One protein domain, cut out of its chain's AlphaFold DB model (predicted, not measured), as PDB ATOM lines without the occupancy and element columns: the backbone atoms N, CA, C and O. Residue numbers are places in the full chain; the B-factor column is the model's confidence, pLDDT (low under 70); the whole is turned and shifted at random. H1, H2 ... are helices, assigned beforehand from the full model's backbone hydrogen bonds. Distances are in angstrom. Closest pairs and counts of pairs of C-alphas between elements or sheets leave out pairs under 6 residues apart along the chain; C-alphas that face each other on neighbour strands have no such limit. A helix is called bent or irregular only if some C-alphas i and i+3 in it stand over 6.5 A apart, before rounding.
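This is residues 94 to 235 of the 270 residues of the protein "PWI domain-containing protein" of Globisporangium ultimum (strain ATCC 200006 / CBS 805.95 / DAOM BR144) (UniProt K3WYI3). The long arm H6b runs through the middle of this helical domain, and H6a, the other arm of the bent helix H6, folds back from its first residues to make a V with it. H5 runs side by side with H6a and H4 crosses H5, while towards the other end of H6b H2 runs alongside and H1 crosses its last residues; residues 140 to 145 stick out as part of a long loop. The printed part has 142 residues with six named helices, H1 to H6 in chain order, and no named strand: the class is all helix. It is compact, with a radius of gyration of the C-alphas of 15.2 A and spans of 44 by 37 by 29 A.

Find C-alpha 100 at (125.357, 78.982, 126.303); there H1 begins, residues 100 to 110, 15.4 A long. Next come H2, residues 114 to 122, and, after residues 123 to 148 with no named element, the short H3, residues 149 to 152. H4, residues 155 to 169, covers 20.8 A, and H5, residues 178 to 189, covers 16.7 A. H6, residues 196 to 230, was assigned as one helix by its hydrogen bonds but is bent: C-alphas 206 and 209 are 9.5 A apart. Its arm H6a, residues 196 to 206, is 15.5 A long and irregular, with C-alphas 202 and 205 7.0 A apart. H6b, residues 209 to 230, is 33.2 A long and irregular, with C-alphas 209 and 212 7.2 A apart; it ends at C-alpha 230, (117.992, 82.099, 123.829).

Start at H6, the hub, which touches three other helices. Its arms touch at a steep tilt of 46 degrees, opposite ways, closest at the C-alphas of His 204 and Thr 211, 5.6 A. H2 touches residues 220 to 228 of H6b at a shallow tilt of 15 degrees, opposite ways, closest at the C-alphas of Val 121 and Lys 220, 6.0 A. H1 and H6b only just touch, with 3 pairs of C-alphas within 8 A, about perpendicular at 77 degrees, closest at the C-alphas of Met 107 and Ala 227, 6.8 A. H3 only just touches H6b, with 3 pairs within 8 A, closest at the C-alphas of Ala 152 and Ile 226, 6.2 A. H4 and H5 touch, H5 with residues 181 to 185 alone, at a steep tilt of 52 degrees, opposite ways, closest at the C-alphas of Leu 162 and Val 181, 6.4 A. H5 and H6b are apart. In H1, H2, H4 and H5 every O i to N i+4 pair is within hydrogen-bond range, in H6a 5 of 7 and in H6b 17 of 18; H3 is too short for such a pair.

The C-alphas farthest apart are those of Ser 141 and Asp 173, 49.3 A. The printed part has no cut. The link from H2 to H3 is long, and its residues 140 to 145 stand free. The mean pLDDT of the printed part is 79.5; look for values under 70 at residues 94 to 99 and 135 to 152.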
ATOM      1  N   GLU A  94     140.406  81.804 137.334       38.22
ATOM      2  CA  GLU A  94     139.778  81.458 136.063       38.22
ATOM      3  C   GLU A  94     138.319  81.920 136.099       38.22
ATOM      4  O   GLU A  94     137.489  81.396 136.842       38.22
ATOM      5  N   ILE A  95     138.001  82.935 135.289       49.75
ATOM      6  CA  ILE A  95     136.619  83.312 134.992       49.75
ATOM      7  C   ILE A  95     135.945  82.058 134.434       49.75
ATOM      8  O   ILE A  95     136.253  81.628 133.321       49.75
ATOM      9  N   GLN A  96     135.048  81.450 135.210       52.09
ATOM     10  CA  GLN A  96     134.335  80.259 134.781       52.09
ATOM     11  C   GLN A  96     133.338  80.679 133.697       52.09
ATOM     12  O   GLN A  96     132.254  81.196 133.969       52.09
ATOM     13  N   VAL A  97     133.750  80.533 132.439       56.25
ATOM     14  CA  VAL A  97     132.926  80.904 131.291       56.25
ATOM     15  C   VAL A  97     131.778  79.905 131.182       56.25
ATOM     16  O   VAL A  97     131.967  78.757 130.776       56.25
ATOM     17  N   VAL A  98     130.571  80.337 131.546       63.53
ATOM     18  CA  VAL A  98     129.374  79.498 131.459       63.53
ATOM     19  C   VAL A  98     129.016  79.309 129.988       63.53
ATOM     20  O   VAL A  98     128.827  80.269 129.240       63.53
ATOM     21  N   SER A  99     128.916  78.058 129.539       69.69
ATOM     22  CA  SER A  99     128.516  77.784 128.156       69.69
ATOM     23  C   SER A  99     127.065  78.218 127.911       69.69
ATOM     24  O   SER A  99     126.206  78.124 128.791       69.69
ATOM     25  N   ARG A 100     126.740  78.626 126.677       71.50
ATOM     26  CA  ARG A 100     125.357  78.982 126.303       71.50
ATOM     27  C   ARG A 100     124.362  77.859 126.626       71.50
ATOM     28  O   ARG A 100     123.241  78.134 127.036       71.50
ATOM     29  N   GLN A 101     124.762  76.604 126.419       73.25
ATOM     30  CA  GLN A 101     123.915  75.438 126.686       73.25
ATOM     31  C   GLN A 101     123.620  75.279 128.178       73.25
ATOM     32  O   GLN A 101     122.494  74.951 128.542       73.25
ATOM     33  N   GLN A 102     124.604  75.566 129.030       78.31
ATOM     34  CA  GLN A 102     124.425  75.562 130.474       78.31
ATOM     35  C   GLN A 102     123.471  76.677 130.913       78.31
ATOM     36  O   GLN A 102     122.510  76.380 131.606       78.31
ATOM     37  N   LEU A 103     123.626  77.911 130.416       78.31
ATOM     38  CA  LEU A 103     122.677  78.998 130.716       78.31
ATOM     39  C   LEU A 103     121.239  78.661 130.298       78.31
ATOM     40  O   LEU A 103     120.305  78.906 131.055       78.31
ATOM     41  N   VAL A 104     121.044  78.077 129.111       81.50
ATOM     42  CA  VAL A 104     119.708  77.655 128.653       81.50
ATOM     43  C   VAL A 104     119.126  76.579 129.568       81.50
ATOM     44  O   VAL A 104     117.942  76.641 129.895       81.50
ATOM     45  N   LYS A 105     119.948  75.614 129.995       84.62
ATOM     46  CA  LYS A 105     119.534  74.564 130.926       84.62
ATOM     47  C   LYS A 105     119.106  75.156 132.274       84.62
ATOM     48  O   LYS A 105     117.995  74.881 132.705       84.62
ATOM     49  N   GLU A 106     119.925  76.022 132.868       85.50
ATOM     50  CA  GLU A 106     119.622  76.710 134.134       85.50
ATOM     51  C   GLU A 106     118.314  77.520 134.036       85.50
ATOM     52  O   GLU A 106     117.449  77.443 134.905       85.50
ATOM     53  N   MET A 107     118.111  78.256 132.936       86.50
ATOM     54  CA  MET A 107     116.881  79.027 132.704       86.50
ATOM     55  C   MET A 107     115.636  78.138 132.582       86.50
ATOM     56  O   MET A 107     114.580  78.492 133.109       86.50
ATOM     57  N   ALA A 108     115.757  77.000 131.895       84.06
ATOM     58  CA  ALA A 108     114.668  76.045 131.716       84.06
ATOM     59  C   ALA A 108     114.343  75.271 133.005       84.06
ATOM     60  O   ALA A 108     113.185  74.932 133.237       84.06
ATOM     61  N   GLU A 109     115.342  75.011 133.852       88.25
ATOM     62  CA  GLU A 109     115.149  74.412 135.178       88.25
ATOM     63  C   GLU A 109     114.466  75.385 136.147       88.25
ATOM     64  O   GLU A 109     113.632  74.971 136.953       88.25
ATOM     65  N   LEU A 110     114.759  76.683 136.031       88.56
ATOM     66  CA  LEU A 110     114.138  77.729 136.843       88.56
ATOM     67  C   LEU A 110     112.656  77.929 136.549       88.56
ATOM     68  O   LEU A 110     111.883  78.172 137.477       88.56
ATOM     69  N   ALA A 111     112.250  77.881 135.278       87.62
ATOM     70  CA  ALA A 111     110.844  78.018 134.934       87.62
ATOM     71  C   ALA A 111     110.474  77.361 133.596       87.62
ATOM     72  O   ALA A 111     111.193  77.515 132.606       87.62
ATOM     73  N   PRO A 112     109.279  76.748 133.508       84.31
ATOM     74  CA  PRO A 112     108.767  76.173 132.268       84.31
ATOM     75  C   PRO A 112     108.283  77.230 131.262       84.31
ATOM     76  O   PRO A 112     108.178  76.938 130.071       84.31
ATOM     77  N   THR A 113     107.957  78.449 131.709       87.25
ATOM     78  CA  THR A 113     107.426  79.523 130.851       87.25
ATOM     79  C   THR A 113     108.156  80.849 131.061       87.25
ATOM     80  O   THR A 113     108.625  81.155 132.158       87.25
ATOM     81  N   ALA A 114     108.185  81.690 130.022       86.94
ATOM     82  CA  ALA A 114     108.804  83.016 130.082       86.94
ATOM     83  C   ALA A 114     108.148  83.931 131.136       86.94
ATOM     84  O   ALA A 114     108.837  84.691 131.815       86.94
ATOM     85  N   ALA A 115     106.824  83.850 131.306       85.75
ATOM     86  CA  ALA A 115     106.094  84.625 132.312       85.75
ATOM     87  C   ALA A 115     106.430  84.203 133.752       85.75
ATOM     88  O   ALA A 115     106.559  85.053 134.640       85.75
ATOM     89  N   GLU A 116     106.586  82.903 134.002       88.00
ATOM     90  CA  GLU A 116     107.059  82.400 135.294       88.00
ATOM     91  C   GLU A 116     108.506  82.796 135.549       88.00
ATOM     92  O   GLU A 116     108.788  83.346 136.614       88.00
ATOM     93  N   PHE A 117     109.376  82.637 134.550       90.12
ATOM     94  CA  PHE A 117     110.771  83.055 134.633       90.12
ATOM     95  C   PHE A 117     110.889  84.539 134.991       90.12
ATOM     96  O   PHE A 117     111.545  84.895 135.968       90.12
ATOM     97  N   TYR A 118     110.166  85.408 134.273       90.12
ATOM     98  CA  TYR A 118     110.097  86.837 134.573       90.12
ATOM     99  C   TYR A 118     109.678  87.090 136.026       90.12
ATOM    100  O   TYR A 118     110.312  87.865 136.737       90.12
ATOM    101  N   THR A 119     108.629  86.409 136.494       89.69
ATOM    102  CA  THR A 119     108.115  86.577 137.862       89.69
ATOM    103  C   THR A 119     109.141  86.158 138.918       89.69
ATOM    104  O   THR A 119     109.233  86.800 139.964       89.69
ATOM    105  N   ILE A 120     109.906  85.095 138.661       91.75
ATOM    106  CA  ILE A 120     110.967  84.611 139.550       91.75
ATOM    107  C   ILE A 120     112.116  85.620 139.596       91.75
ATOM    108  O   ILE A 120     112.476  86.076 140.681       91.75
ATOM    109  N   VAL A 121     112.627  86.037 138.434       91.19
ATOM    110  CA  VAL A 121     113.751  86.983 138.334       91.19
ATOM    111  C   VAL A 121     113.412  88.326 138.985       91.19
ATOM    112  O   VAL A 121     114.226  88.893 139.711       91.19
ATOM    113  N   GLN A 122     112.185  88.827 138.816       91.69
ATOM    114  CA  GLN A 122     111.756  90.075 139.457       91.69
ATOM    115  C   GLN A 122     111.827  90.023 140.992       91.69
ATOM    116  O   GLN A 122     112.114  91.044 141.624       91.69
ATOM    117  N   LYS A 123     111.640  88.843 141.598       92.06
ATOM    118  CA  LYS A 123     111.686  88.647 143.058       92.06
ATOM    119  C   LYS A 123     113.100  88.524 143.626       92.06
ATOM    120  O   LYS A 123     113.241  88.552 144.847       92.06
ATOM    121  N   TRP A 124     114.131  88.404 142.787       91.38
ATOM    122  CA  TRP A 124     115.507  88.256 143.260       91.38
ATOM    123  C   TRP A 124     115.928  89.423 144.157       91.38
ATOM    124  O   TRP A 124     115.732  90.589 143.812       91.38
ATOM    125  N   GLN A 125     116.514  89.087 145.304       89.31
ATOM    126  CA  GLN A 125     117.193  90.032 146.199       89.31
ATOM    127  C   GLN A 125     118.719  89.939 146.056       89.31
ATOM    128  O   GLN A 125     119.436  90.862 146.425       89.31
ATOM    129  N   ARG A 126     119.201  88.822 145.501       89.00
ATOM    130  CA  ARG A 126     120.592  88.537 145.152       89.00
ATOM    131  C   ARG A 126     120.634  87.863 143.788       89.00
ATOM    132  O   ARG A 126     119.634  87.291 143.359       89.00
ATOM    133  N   ILE A 127     121.766  87.967 143.110       87.81
ATOM    134  CA  ILE A 127     121.987  87.368 141.797       87.81
ATOM    135  C   ILE A 127     122.451  85.922 142.006       87.81
ATOM    136  O   ILE A 127     123.496  85.713 142.630       87.81
ATOM    137  N   PRO A 128     121.728  84.917 141.485       88.19
ATOM    138  CA  PRO A 128     122.206  83.546 141.554       88.19
ATOM    139  C   PRO A 128     123.511  83.398 140.775       88.19
ATOM    140  O   PRO A 128     123.656  83.941 139.676       88.19
ATOM    141  N   ARG A 129     124.466  82.645 141.334       83.38
ATOM    142  CA  ARG A 129     125.826  82.518 140.776       83.38
ATOM    143  C   ARG A 129     125.845  82.015 139.335       83.38
ATOM    144  O   ARG A 129     126.662  82.483 138.550       83.38
ATOM    145  N   ALA A 130     124.900  81.149 138.967       82.38
ATOM    146  CA  ALA A 130     124.727  80.666 137.596       82.38
ATOM    147  C   ALA A 130     124.534  81.799 136.565       82.38
ATOM    148  O   ALA A 130     124.847  81.627 135.391       82.38
ATOM    149  N   PHE A 131     124.056  82.968 137.004       84.25
ATOM    150  CA  PHE A 131     123.863  84.152 136.168       84.25
ATOM    151  C   PHE A 131     124.914  85.236 136.400       84.25
ATOM    152  O   PHE A 131     124.844  86.261 135.734       84.25
ATOM    153  N   ALA A 132     125.877  85.059 137.310       81.44
ATOM    154  CA  ALA A 132     126.901  86.069 137.605       81.44
ATOM    155  C   ALA A 132     127.819  86.348 136.405       81.44
ATOM    156  O   ALA A 132     128.299  87.464 136.233       81.44
ATOM    157  N   HIS A 133     128.020  85.341 135.554       77.19
ATOM    158  CA  HIS A 133     128.799  85.452 134.329       77.19
ATOM    159  C   HIS A 133     127.872  85.281 133.139       77.19
ATOM    160  O   HIS A 133     127.631  84.178 132.651       77.19
ATOM    161  N   LEU A 134     127.332  86.404 132.667       70.19
ATOM    162  CA  LEU A 134     126.469  86.390 131.495       70.19
ATOM    163  C   LEU A 134     127.258  86.218 130.202       70.19
ATOM    164  O   LEU A 134     126.632  85.897 129.207       70.19
ATOM    165  N   ALA A 135     128.587  86.376 130.196       56.84
ATOM    166  CA  ALA A 135     129.446  86.179 129.031       56.84
ATOM    167  C   ALA A 135     129.593  84.686 128.672       56.84
ATOM    168  O   ALA A 135     130.433  83.994 129.235       56.84
ATOM    169  N   ALA A 136     128.807  84.176 127.720       46.06
ATOM    170  CA  ALA A 136     129.050  82.846 127.165       46.06
ATOM    171  C   ALA A 136     130.151  82.878 126.097       46.06
ATOM    172  O   ALA A 136     130.109  83.685 125.164       46.06
ATOM    173  N   SER A 137     131.092  81.936 126.183       39.97
ATOM    174  CA  SER A 137     131.919  81.559 125.035       39.97
ATOM    175  C   SER A 137     131.007  80.974 123.954       39.97
ATOM    176  O   SER A 137     130.261  80.020 124.202       39.97
ATOM    177  N   ILE A 138     131.038  81.558 122.757       40.53
ATOM    178  CA  ILE A 138     130.485  80.938 121.554       40.53
ATOM    179  C   ILE A 138     131.661  80.313 120.807       40.53
ATOM    180  O   ILE A 138     132.327  80.978 120.013       40.53
ATOM    181  N   ASP A 139     131.896  79.023 121.029       33.38
ATOM    182  CA  ASP A 139     132.711  78.227 120.117       33.38
ATOM    183  C   ASP A 139     131.893  77.917 118.856       33.38
ATOM    184  O   ASP A 139     130.967  77.105 118.881       33.38
ATOM    185  N   ASN A 140     132.217  78.591 117.746       32.59
ATOM    186  CA  ASN A 140     132.603  77.922 116.497       32.59
ATOM    187  C   ASN A 140     132.919  78.916 115.363       32.59
ATOM    188  O   ASN A 140     132.040  79.602 114.854       32.59
ATOM    189  N   SER A 141     134.175  78.860 114.905       41.81
ATOM    190  CA  SER A 141     134.601  78.937 113.497       41.81
ATOM    191  C   SER A 141     134.166  80.151 112.645       41.81
ATOM    192  O   SER A 141     133.066  80.200 112.098       41.81
ATOM    193  N   ASN A 142     135.167  80.996 112.359       37.06
ATOM    194  CA  ASN A 142     135.291  81.920 111.223       37.06
ATOM    195  C   ASN A 142     134.281  83.075 111.124       37.06
ATOM    196  O   ASN A 142     133.490  83.128 110.188       37.06
ATOM    197  N   CYS A 143     134.412  84.073 112.001       30.16
ATOM    198  CA  CYS A 143     134.291  85.486 111.624       30.16
ATOM    199  C   CYS A 143     134.816  86.382 112.755       30.16
ATOM    200  O   CYS A 143     134.601  86.118 113.934       30.16
ATOM    201  N   SER A 144     135.550  87.422 112.383       34.19
ATOM    202  CA  SER A 144     136.244  88.355 113.266       34.19
ATOM    203  C   SER A 144     135.263  89.150 114.149       34.19
ATOM    204  O   SER A 144     134.525  89.965 113.611       34.19
ATOM    205  N   SER A 145     135.284  88.877 115.465       33.81
ATOM    206  CA  SER A 145     134.820  89.641 116.654       33.81
ATOM    207  C   SER A 145     133.734  90.731 116.506       33.81
ATOM    208  O   SER A 145     133.888  91.643 115.697       33.81
ATOM    209  N   PRO A 146     132.712  90.751 117.398       39.06
ATOM    210  CA  PRO A 146     132.926  90.839 118.852       39.06
ATOM    211  C   PRO A 146     132.160  89.780 119.668       39.06
ATOM    212  O   PRO A 146     130.937  89.672 119.599       39.06
ATOM    213  N   ASN A 147     132.904  89.024 120.479       44.06
ATOM    214  CA  ASN A 147     132.407  87.983 121.378       44.06
ATOM    215  C   ASN A 147     132.233  88.529 122.804       44.06
ATOM    216  O   ASN A 147     133.217  88.718 123.512       44.06
ATOM    217  N   ASN A 148     130.984  88.737 123.218       47.69
ATOM    218  CA  ASN A 148     130.526  88.775 124.610       47.69
ATOM    219  C   ASN A 148     129.009  88.544 124.597       47.69
ATOM    220  O   ASN A 148     128.333  89.065 123.720       47.69
ATOM    221  N   VAL A 149     128.422  87.799 125.534       46.88
ATOM    222  CA  VAL A 149     126.949  87.599 125.564       46.88
ATOM    223  C   VAL A 149     126.175  88.812 126.087       46.88
ATOM    224  O   VAL A 149     124.963  88.887 125.900       46.88
ATOM    225  N   ALA A 150     126.875  89.861 126.532       43.84
ATOM    226  CA  ALA A 150     126.329  91.219 126.505       43.84
ATOM    227  C   ALA A 150     125.836  91.634 125.093       43.84
ATOM    228  O   ALA A 150     124.914  92.432 124.988       43.84
ATOM    229  N   MET A 151     126.343  91.015 124.013       46.16
ATOM    230  CA  MET A 151     125.863  91.176 122.629       46.16
ATOM    231  C   MET A 151     124.647  90.306 122.270       46.16
ATOM    232  O   MET A 151     124.114  90.438 121.168       46.16
ATOM    233  N   ALA A 152     124.181  89.407 123.149       57.62
ATOM    234  CA  ALA A 152     122.898  88.732 122.926       57.62
ATOM    235  C   ALA A 152     121.726  89.709 123.105       57.62
ATOM    236  O   ALA A 152     120.675  89.534 122.486       57.62
ATOM    237  N   VAL A 153     121.914  90.752 123.919       71.75
ATOM    238  CA  VAL A 153     120.975  91.865 124.054       71.75
ATOM    239  C   VAL A 153     121.426  92.996 123.121       71.75
ATOM    240  O   VAL A 153     122.586  93.400 123.167       71.75
ATOM    241  N   PRO A 154     120.554  93.541 122.258       77.31
ATOM    242  CA  PRO A 154     120.901  94.676 121.419       77.31
ATOM    243  C   PRO A 154     121.323  95.876 122.269       77.31
ATOM    244  O   PRO A 154     120.596  96.274 123.181       77.31
ATOM    245  N   LYS A 155     122.441  96.514 121.908       82.06
ATOM    246  CA  LYS A 155     122.955  97.728 122.568       82.06
ATOM    247  C   LYS A 155     121.880  98.805 122.756       82.06
ATOM    248  O   LYS A 155     121.780  99.391 123.824       82.06
ATOM    249  N   GLN A 156     121.018  98.999 121.757       85.62
ATOM    250  CA  GLN A 156     119.901  99.951 121.818       85.62
ATOM    251  C   GLN A 156     118.865  99.598 122.894       85.62
ATOM    252  O   GLN A 156     118.302 100.490 123.520       85.62
ATOM    253  N   SER A 157     118.607  98.307 123.123       86.31
ATOM    254  CA  SER A 157     117.709  97.856 124.188       86.31
ATOM    255  C   SER A 157     118.313  98.130 125.560       86.31
ATOM    256  O   SER A 157     117.599  98.594 126.444       86.31
ATOM    257  N   VAL A 158     119.622  97.900 125.717       89.25
ATOM    258  CA  VAL A 158     120.353  98.218 126.953       89.25
ATOM    259  C   VAL A 158     120.360  99.726 127.198       89.25
ATOM    260  O   VAL A 158     119.917 100.157 128.252       89.25
ATOM    261  N   GLN A 159     120.757 100.537 126.213       90.69
ATOM    262  CA  GLN A 159     120.742 102.003 126.313       90.69
ATOM    263  C   GLN A 159     119.345 102.545 126.633       90.69
ATOM    264  O   GLN A 159     119.192 103.346 127.548       90.69
ATOM    265  N   GLY A 160     118.311 102.080 125.926       91.88
ATOM    266  CA  GLY A 160     116.934 102.507 126.175       91.88
ATOM    267  C   GLY A 160     116.450 102.150 127.582       91.88
ATOM    268  O   GLY A 160     115.762 102.952 128.212       91.88
ATOM    269  N   TRP A 161     116.835 100.976 128.093       94.50
ATOM    270  CA  TRP A 161     116.538 100.587 129.468       94.50
ATOM    271  C   TRP A 161     117.314 101.429 130.485       94.50
ATOM    272  O   TRP A 161     116.709 101.907 131.438       94.50
ATOM    273  N   LEU A 162     118.612 101.662 130.263       93.31
ATOM    274  CA  LEU A 162     119.459 102.479 131.137       93.31
ATOM    275  C   LEU A 162     118.920 103.900 131.272       93.31
ATOM    276  O   LEU A 162     118.777 104.385 132.388       93.31
ATOM    277  N   ILE A 163     118.561 104.534 130.153       93.69
ATOM    278  CA  ILE A 163     117.968 105.874 130.145       93.69
ATOM    279  C   ILE A 163     116.676 105.877 130.963       93.69
ATOM    280  O   ILE A 163     116.508 106.698 131.858       93.69
ATOM    281  N   ALA A 164     115.775 104.928 130.692       93.19
ATOM    282  CA  ALA A 164     114.504 104.852 131.396       93.19
ATOM    283  C   ALA A 164     114.678 104.594 132.902       93.19
ATOM    284  O   ALA A 164     113.959 105.186 133.703       93.19
ATOM    285  N   GLU A 165     115.607 103.720 133.292       92.81
ATOM    286  CA  GLU A 165     115.813 103.358 134.692       92.81
ATOM    287  C   GLU A 165     116.542 104.462 135.462       92.81
ATOM    288  O   GLU A 165     116.053 104.877 136.510       92.81
ATOM    289  N   LEU A 166     117.641 105.006 134.928       90.94
ATOM    290  CA  LEU A 166     118.405 106.071 135.583       90.94
ATOM    291  C   LEU A 166     117.576 107.347 135.753       90.94
ATOM    292  O   LEU A 166     117.581 107.920 136.842       90.94
ATOM    293  N   SER A 167     116.801 107.750 134.738       90.25
ATOM    294  CA  SER A 167     115.868 108.879 134.862       90.25
ATOM    295  C   SER A 167     114.755 108.617 135.878       90.25
ATOM    296  O   SER A 167     114.256 109.543 136.507       90.25
ATOM    297  N   ARG A 168     114.339 107.358 136.053       87.69
ATOM    298  CA  ARG A 168     113.268 106.997 136.989       87.69
ATOM    299  C   ARG A 168     113.745 106.936 138.436       87.69
ATOM    300  O   ARG A 168     112.940 107.181 139.330       87.69
ATOM    301  N   THR A 169     114.988 106.528 138.680       84.81
ATOM    302  CA  THR A 169     115.473 106.260 140.039       84.81
ATOM    303  C   THR A 169     116.380 107.358 140.568       84.81
ATOM    304  O   THR A 169     116.088 107.882 141.638       84.81
ATOM    305  N   VAL A 170     117.433 107.712 139.828       81.12
ATOM    306  CA  VAL A 170     118.533 108.560 140.321       81.12
ATOM    307  C   VAL A 170     118.379 110.009 139.860       81.12
ATOM    308  O   VAL A 170     118.516 110.924 140.660       81.12
ATOM    309  N   PHE A 171     118.005 110.224 138.598       83.69
ATOM    310  CA  PHE A 171     117.914 111.552 137.978       83.69
ATOM    311  C   PHE A 171     116.455 112.012 137.816       83.69
ATOM    312  O   PHE A 171     116.042 112.411 136.731       83.69
ATOM    313  N   GLN A 172     115.641 111.913 138.874       82.06
ATOM    314  CA  GLN A 172     114.208 112.258 138.800       82.06
ATOM    315  C   GLN A 172     113.971 113.752 138.532       82.06
ATOM    316  O   GLN A 172     113.070 114.104 137.771       82.06
ATOM    317  N   ASP A 173     114.803 114.609 139.127       82.50
ATOM    318  CA  ASP A 173     114.675 116.070 139.072       82.50
ATOM    319  C   ASP A 173     115.813 116.749 138.283       82.50
ATOM    320  O   ASP A 173     115.832 117.972 138.132       82.50
ATOM    321  N   GLU A 174     116.753 115.963 137.749       84.88
ATOM    322  CA  GLU A 174     117.946 116.442 137.048       84.88
ATOM    323  C   GLU A 174     118.044 115.846 135.638       84.88
ATOM    324  O   GLU A 174     117.553 114.743 135.385       84.88
ATOM    325  N   PRO A 175     118.664 116.556 134.677       85.94
ATOM    326  CA  PRO A 175     118.929 115.976 133.371       85.94
ATOM    327  C   PRO A 175     119.870 114.775 133.518       85.94
ATOM    328  O   PRO A 175     120.924 114.871 134.139       85.94
ATOM    329  N   LEU A 176     119.489 113.652 132.907       88.69
ATOM    330  CA  LEU A 176     120.326 112.460 132.858       88.69
ATOM    331  C   LEU A 176     121.644 112.762 132.139       88.69
ATOM    332  O   LEU A 176     121.640 113.257 131.008       88.69
ATOM    333  N   ASP A 177     122.752 112.379 132.766       89.00
ATOM    334  CA  ASP A 177     124.052 112.363 132.111       89.00
ATOM    335  C   ASP A 177     124.141 111.199 131.110       89.00
ATOM    336  O   ASP A 177     124.102 110.018 131.466       89.00
ATOM    337  N   MET A 178     124.250 111.541 129.828       92.19
ATOM    338  CA  MET A 178     124.388 110.560 128.754       92.19
ATOM    339  C   MET A 178     125.788 109.932 128.718       92.19
ATOM    340  O   MET A 178     125.918 108.807 128.235       92.19
ATOM    341  N   GLU A 179     126.813 110.601 129.262       92.88
ATOM    342  CA  GLU A 179     128.165 110.038 129.376       92.88
ATOM    343  C   GLU A 179     128.175 108.852 130.345       92.88
ATOM    344  O   GLU A 179     128.784 107.824 130.055       92.88
ATOM    345  N   LEU A 180     127.407 108.935 131.437       92.75
ATOM    346  CA  LEU A 180     127.200 107.819 132.358       92.75
ATOM    347  C   LEU A 180     126.525 106.619 131.675       92.75
ATOM    348  O   LEU A 180     126.916 105.473 131.906       92.75
ATOM    349  N   VAL A 181     125.531 106.852 130.812       92.25
ATOM    350  CA  VAL A 181     124.880 105.771 130.048       92.25
ATOM    351  C   VAL A 181     125.894 105.063 129.151       92.25
ATOM    352  O   VAL A 181     125.951 103.831 129.143       92.25
ATOM    353  N   ASP A 182     126.702 105.824 128.414       89.38
ATOM    354  CA  ASP A 182     127.726 105.264 127.530       89.38
ATOM    355  C   ASP A 182     128.843 104.562 128.313       89.38
ATOM    356  O   ASP A 182     129.310 103.501 127.890       89.38
ATOM    357  N   TYR A 183     129.208 105.084 129.486       92.25
ATOM    358  CA  TYR A 183     130.157 104.455 130.400       92.25
ATOM    359  C   TYR A 183     129.657 103.088 130.887       92.25
ATOM    360  O   TYR A 183     130.364 102.091 130.731       92.25
ATOM    361  N   VAL A 184     128.409 102.990 131.370       90.75
ATOM    362  CA  VAL A 184     127.810 101.710 131.801       90.75
ATOM    363  C   VAL A 184     127.767 100.703 130.648       90.75
ATOM    364  O   VAL A 184     128.071  99.525 130.838       90.75
ATOM    365  N   VAL A 185     127.417 101.146 129.436       88.69
ATOM    366  CA  VAL A 185     127.445 100.274 128.253       88.69
ATOM    367  C   VAL A 185     128.865  99.797 127.950       88.69
ATOM    368  O   VAL A 185     129.046  98.616 127.664       88.69
ATOM    369  N   GLY A 186     129.864 100.675 128.056       85.00
ATOM    370  CA  GLY A 186     131.274 100.318 127.907       85.00
ATOM    371  C   GLY A 186     131.701  99.231 128.894       85.00
ATOM    372  O   GLY A 186     132.260  98.217 128.482       85.00
ATOM    373  N   LEU A 187     131.356  99.372 130.179       87.56
ATOM    374  CA  LEU A 187     131.649  98.354 131.197       87.56
ATOM    375  C   LEU A 187     131.041  96.987 130.844       87.56
ATOM    376  O   LEU A 187     131.701  95.960 130.995       87.56
ATOM    377  N   LEU A 188     129.809  96.960 130.325       85.62
ATOM    378  CA  LEU A 188     129.140  95.722 129.907       85.62
ATOM    379  C   LEU A 188     129.769  95.081 128.659       85.62
ATOM    380  O   LEU A 188     129.698  93.860 128.498       85.62
ATOM    381  N   GLU A 189     130.374  95.878 127.775       79.69
ATOM    382  CA  GLU A 189     131.092  95.400 126.587       79.69
ATOM    383  C   GLU A 189     132.449  94.770 126.946       79.69
ATOM    384  O   GLU A 189     132.945  93.920 126.196       79.69
ATOM    385  N   HIS A 190     133.025  95.109 128.104       75.81
ATOM    386  CA  HIS A 190     134.306  94.581 128.563       75.81
ATOM    387  C   HIS A 190     134.140  93.335 129.458       75.81
ATOM    388  O   HIS A 190     133.551  93.416 130.535       75.81
ATOM    389  N   PRO A 191     134.707  92.170 129.081       72.12
ATOM    390  CA  PRO A 191     134.498  90.914 129.813       72.12
ATOM    391  C   PRO A 191     135.053  90.945 131.244       72.12
ATOM    392  O   PRO A 191     134.532  90.262 132.119       72.12
ATOM    393  N   GLU A 192     136.091  91.746 131.478       72.94
ATOM    394  CA  GLU A 192     136.729  91.892 132.789       72.94
ATOM    395  C   GLU A 192     135.907  92.751 133.753       72.94
ATOM    396  O   GLU A 192     136.002  92.543 134.953       72.94
ATOM    397  N   PHE A 193     135.068  93.662 133.248       76.69
ATOM    398  CA  PHE A 193     134.258  94.579 134.062       76.69
ATOM    399  C   PHE A 193     132.777  94.184 134.120       76.69
ATOM    400  O   PHE A 193     132.030  94.667 134.969       76.69
ATOM    401  N   CYS A 194     132.342  93.265 133.253       80.25
ATOM    402  CA  CYS A 194     130.972  92.764 133.174       80.25
ATOM    403  C   CYS A 194     130.685  91.710 134.263       80.25
ATOM    404  O   CYS A 194     130.326  90.564 133.984       80.25
ATOM    405  N   GLN A 195     130.864  92.104 135.526       83.50
ATOM    406  CA  GLN A 195     130.492  91.329 136.709       83.50
ATOM    407  C   GLN A 195     129.712  92.215 137.686       83.50
ATOM    408  O   GLN A 195     130.068  93.382 137.841       83.50
ATOM    409  N   PRO A 196     128.691  91.690 138.391       86.94
ATOM    410  CA  PRO A 196     127.855  92.510 139.266       86.94
ATOM    411  C   PRO A 196     128.646  93.254 140.340       86.94
ATOM    412  O   PRO A 196     128.446  94.448 140.536       86.94
ATOM    413  N   ASP A 197     129.569  92.567 141.011       86.19
ATOM    414  CA  ASP A 197     130.328  93.163 142.108       86.19
ATOM    415  C   ASP A 197     131.336  94.210 141.601       86.19
ATOM    416  O   ASP A 197     131.504  95.248 142.235       86.19
ATOM    417  N   LEU A 198     131.934  94.006 140.419       86.56
ATOM    418  CA  LEU A 198     132.804  95.006 139.786       86.56
ATOM    419  C   LEU A 198     132.015  96.229 139.315       86.56
ATOM    420  O   LEU A 198     132.431  97.352 139.573       86.56
ATOM    421  N   LEU A 199     130.838  96.032 138.717       88.75
ATOM    422  CA  LEU A 199     129.941  97.137 138.368       88.75
ATOM    423  C   LEU A 199     129.521  97.940 139.599       88.75
ATOM    424  O   LEU A 199     129.361  99.149 139.497       88.75
ATOM    425  N   ILE A 200     129.343  97.301 140.760       88.88
ATOM    426  CA  ILE A 200     129.066  98.033 141.999       88.88
ATOM    427  C   ILE A 200     130.239  98.945 142.353       88.88
ATOM    428  O   ILE A 200     129.999 100.094 142.698       88.88
ATOM    429  N   LEU A 201     131.480  98.462 142.257       88.75
ATOM    430  CA  LEU A 201     132.660  99.271 142.566       88.75
ATOM    431  C   LEU A 201     132.804 100.456 141.605       88.75
ATOM    432  O   LEU A 201     132.916 101.590 142.062       88.75
ATOM    433  N   GLU A 202     132.728 100.201 140.298       90.50
ATOM    434  CA  GLU A 202     132.884 101.231 139.261       90.50
ATOM    435  C   GLU A 202     131.743 102.262 139.291       90.50
ATOM    436  O   GLU A 202     131.956 103.448 139.073       90.50
ATOM    437  N   LEU A 203     130.511 101.841 139.601       91.06
ATOM    438  CA  LEU A 203     129.341 102.729 139.592       91.06
ATOM    439  C   LEU A 203     129.037 103.370 140.951       91.06
ATOM    440  O   LEU A 203     128.070 104.132 141.068       91.06
ATOM    441  N   HIS A 204     129.813 103.066 141.994       89.25
ATOM    442  CA  HIS A 204     129.566 103.617 143.323       89.25
ATOM    443  C   HIS A 204     129.785 105.128 143.372       89.25
ATOM    444  O   HIS A 204     128.991 105.834 143.989       89.25
ATOM    445  N   GLU A 205     130.805 105.634 142.674       87.00
ATOM    446  CA  GLU A 205     131.101 107.072 142.652       87.00
ATOM    447  C   GLU A 205     130.003 107.903 141.973       87.00
ATOM    448  O   GLU A 205     129.799 109.058 142.338       87.00
ATOM    449  N   PHE A 206     129.253 107.301 141.045       88.88
ATOM    450  CA  PHE A 206     128.179 107.969 140.310       88.88
ATOM    451  C   PHE A 206     126.816 107.842 140.997       88.88
ATOM    452  O   PHE A 206     126.044 108.796 141.018       88.88
ATOM    453  N   LEU A 207     126.488 106.654 141.520       88.44
ATOM    454  CA  LEU A 207     125.134 106.328 141.997       88.44
ATOM    455  C   LEU A 207     125.026 106.240 143.530       88.44
ATOM    456  O   LEU A 207     123.923 106.098 144.063       88.44
ATOM    457  N   GLY A 208     126.146 106.297 144.254       87.31
ATOM    458  CA  GLY A 208     126.189 106.294 145.713       87.31
ATOM    459  C   GLY A 208     125.470 105.096 146.344       87.31
ATOM    460  O   GLY A 208     125.873 103.943 146.193       87.31
ATOM    461  N   GLN A 209     124.407 105.365 147.101       85.69
ATOM    462  CA  GLN A 209     123.654 104.331 147.825       85.69
ATOM    463  C   GLN A 209     122.746 103.495 146.906       85.69
ATOM    464  O   GLN A 209     122.430 102.347 147.228       85.69
ATOM    465  N   ASP A 210     122.361 104.026 145.742       87.12
ATOM    466  CA  ASP A 210     121.474 103.339 144.802       87.12
ATOM    467  C   ASP A 210     122.204 102.320 143.920       87.12
ATOM    468  O   ASP A 210     121.556 101.494 143.269       87.12
ATOM    469  N   THR A 211     123.541 102.303 143.932       90.12
ATOM    470  CA  THR A 211     124.361 101.471 143.042       90.12
ATOM    471  C   THR A 211     123.969  99.998 143.076       90.12
ATOM    472  O   THR A 211     123.751  99.384 142.035       90.12
ATOM    473  N   LYS A 212     123.813  99.407 144.265       90.38
ATOM    474  CA  LYS A 212     123.465  97.982 144.385       90.38
ATOM    475  C   LYS A 212     122.093  97.663 143.820       90.38
ATOM    476  O   LYS A 212     121.906  96.651 143.146       90.38
ATOM    477  N   ARG A 213     121.125  98.531 144.115       91.94
ATOM    478  CA  ARG A 213     119.756  98.401 143.624       91.94
ATOM    479  C   ARG A 213     119.734  98.512 142.105       91.94
ATOM    480  O   ARG A 213     119.062  97.713 141.454       91.94
ATOM    481  N   PHE A 214     120.487  99.464 141.566       93.69
ATOM    482  CA  PHE A 214     120.651  99.662 140.137       93.69
ATOM    483  C   PHE A 214     121.294  98.445 139.463       93.69
ATOM    484  O   PHE A 214     120.713  97.899 138.528       93.69
ATOM    485  N   VAL A 215     122.427  97.951 139.972       93.25
ATOM    486  CA  VAL A 215     123.114  96.777 139.409       93.25
ATOM    487  C   VAL A 215     122.221  95.537 139.467       93.25
ATOM    488  O   VAL A 215     122.136  94.802 138.485       93.25
ATOM    489  N   LEU A 216     121.474  95.328 140.556       93.81
ATOM    490  CA  LEU A 216     120.499  94.237 140.640       93.81
ATOM    491  C   LEU A 216     119.396  94.368 139.581       93.81
ATOM    492  O   LEU A 216     119.027  93.379 138.948       93.81
ATOM    493  N   ALA A 217     118.856  95.573 139.386       94.19
ATOM    494  CA  ALA A 217     117.834  95.832 138.376       94.19
ATOM    495  C   ALA A 217     118.370  95.609 136.952       94.19
ATOM    496  O   ALA A 217     117.705  94.955 136.145       94.19
ATOM    497  N   LEU A 218     119.594  96.069 136.680       93.19
ATOM    498  CA  LEU A 218     120.296  95.859 135.417       93.19
ATOM    499  C   LEU A 218     120.494  94.369 135.151       93.19
ATOM    500  O   LEU A 218     120.175  93.883 134.068       93.19
ATOM    501  N   TRP A 219     120.935  93.614 136.154       92.94
ATOM    502  CA  TRP A 219     121.157  92.183 135.995       92.94
ATOM    503  C   TRP A 219     119.863  91.413 135.737       92.94
ATOM    504  O   TRP A 219     119.813  90.564 134.848       92.94
ATOM    505  N   LYS A 220     118.780  91.756 136.449       93.00
ATOM    506  CA  LYS A 220     117.439  91.210 136.182       93.00
ATOM    507  C   LYS A 220     117.016  91.470 134.740       93.00
ATOM    508  O   LYS A 220     116.539  90.552 134.073       93.00
ATOM    509  N   PHE A 221     117.195  92.701 134.259       92.50
ATOM    510  CA  PHE A 221     116.885  93.074 132.882       92.50
ATOM    511  C   PHE A 221     117.687  92.239 131.877       92.50
ATOM    512  O   PHE A 221     117.086  91.599 131.013       92.50
ATOM    513  N   LEU A 222     119.013  92.177 132.027       90.31
ATOM    514  CA  LEU A 222     119.888  91.420 131.131       90.31
ATOM    515  C   LEU A 222     119.519  89.934 131.100       90.31
ATOM    516  O   LEU A 222     119.354  89.365 130.023       90.31
ATOM    517  N   VAL A 223     119.318  89.310 132.263       89.94
ATOM    518  CA  VAL A 223     118.941  87.891 132.364       89.94
ATOM    519  C   VAL A 223     117.612  87.608 131.666       89.94
ATOM    520  O   VAL A 223     117.511  86.635 130.921       89.94
ATOM    521  N   ILE A 224     116.600  88.457 131.862       90.25
ATOM    522  CA  ILE A 224     115.294  88.312 131.202       90.25
ATOM    523  C   ILE A 224     115.443  88.451 129.685       90.25
ATOM    524  O   ILE A 224     114.945  87.616 128.934       90.25
ATOM    525  N   GLU A 225     116.139  89.489 129.227       86.38
ATOM    526  CA  GLU A 225     116.352  89.766 127.806       86.38
ATOM    527  C   GLU A 225     117.134  88.649 127.103       86.38
ATOM    528  O   GLU A 225     116.826  88.290 125.960       86.38
ATOM    529  N   ILE A 226     118.123  88.066 127.779       85.44
ATOM    530  CA  ILE A 226     118.846  86.895 127.287       85.44
ATOM    531  C   ILE A 226     117.893  85.699 127.232       85.44
ATOM    532  O   ILE A 226     117.744  85.099 126.168       85.44
ATOM    533  N   ALA A 227     117.195  85.385 128.327       86.19
ATOM    534  CA  ALA A 227     116.305  84.229 128.412       86.19
ATOM    535  C   ALA A 227     115.203  84.249 127.345       86.19
ATOM    536  O   ALA A 227     114.942  83.233 126.699       86.19
ATOM    537  N   LEU A 228     114.603  85.415 127.094       85.31
ATOM    538  CA  LEU A 228     113.609  85.590 126.037       85.31
ATOM    539  C   LEU A 228     114.156  85.221 124.655       85.31
ATOM    540  O   LEU A 228     113.452  84.578 123.878       85.31
ATOM    541  N   ARG A 229     115.411  85.571 124.359       81.38
ATOM    542  CA  ARG A 229     116.036  85.296 123.059       81.38
ATOM    543  C   ARG A 229     116.557  83.873 122.931       81.38
ATOM    544  O   ARG A 229     116.376  83.263 121.881       81.38
ATOM    545  N   ILE A 230     117.233  83.352 123.957       80.25
ATOM    546  CA  ILE A 230     117.992  82.099 123.829       80.25
ATOM    547  C   ILE A 230     117.288  80.872 124.404       80.25
ATOM    548  O   ILE A 230     117.556  79.780 123.912       80.25
ATOM    549  N   ALA A 231     116.424  81.034 125.411       82.12
ATOM    550  CA  ALA A 231     115.761  79.921 126.093       82.12
ATOM    551  C   ALA A 231     114.291  79.789 125.673       82.12
ATOM    552  O   ALA A 231     113.841  78.702 125.324       82.12
ATOM    553  N   PHE A 232     113.551  80.900 125.641       82.19
ATOM    554  CA  PHE A 232     112.107  80.887 125.377       82.19
ATOM    555  C   PHE A 232     111.720  81.271 123.944       82.19
ATOM    556  O   PHE A 232     110.550  81.136 123.585       82.19
ATOM    557  N   ASN A 233     112.666  81.776 123.143       82.00
ATOM    558  CA  ASN A 233     112.450  82.260 121.772       82.00
ATOM    559  C   ASN A 233     111.156  83.095 121.628       82.00
ATOM    560  O   ASN A 233     110.310  82.851 120.767       82.00
ATOM    561  N   THR A 234     110.965  84.034 122.554       82.19
ATOM    562  CA  THR A 234     109.725  84.784 122.772       82.19
ATOM    563  C   THR A 234     110.001  86.286 122.696       82.19
ATOM    564  O   THR A 234     111.075  86.754 123.065       82.19
ATOM    565  N   THR A 235     109.030  87.065 122.218       82.50
ATOM    566  CA  THR A 235     109.123  88.533 122.166       82.50
ATOM    567  C   THR A 235     108.589  89.189 123.437       82.50
ATOM    568  O   THR A 235     107.749  88.617 124.136       82.50
TER     569      THR A 235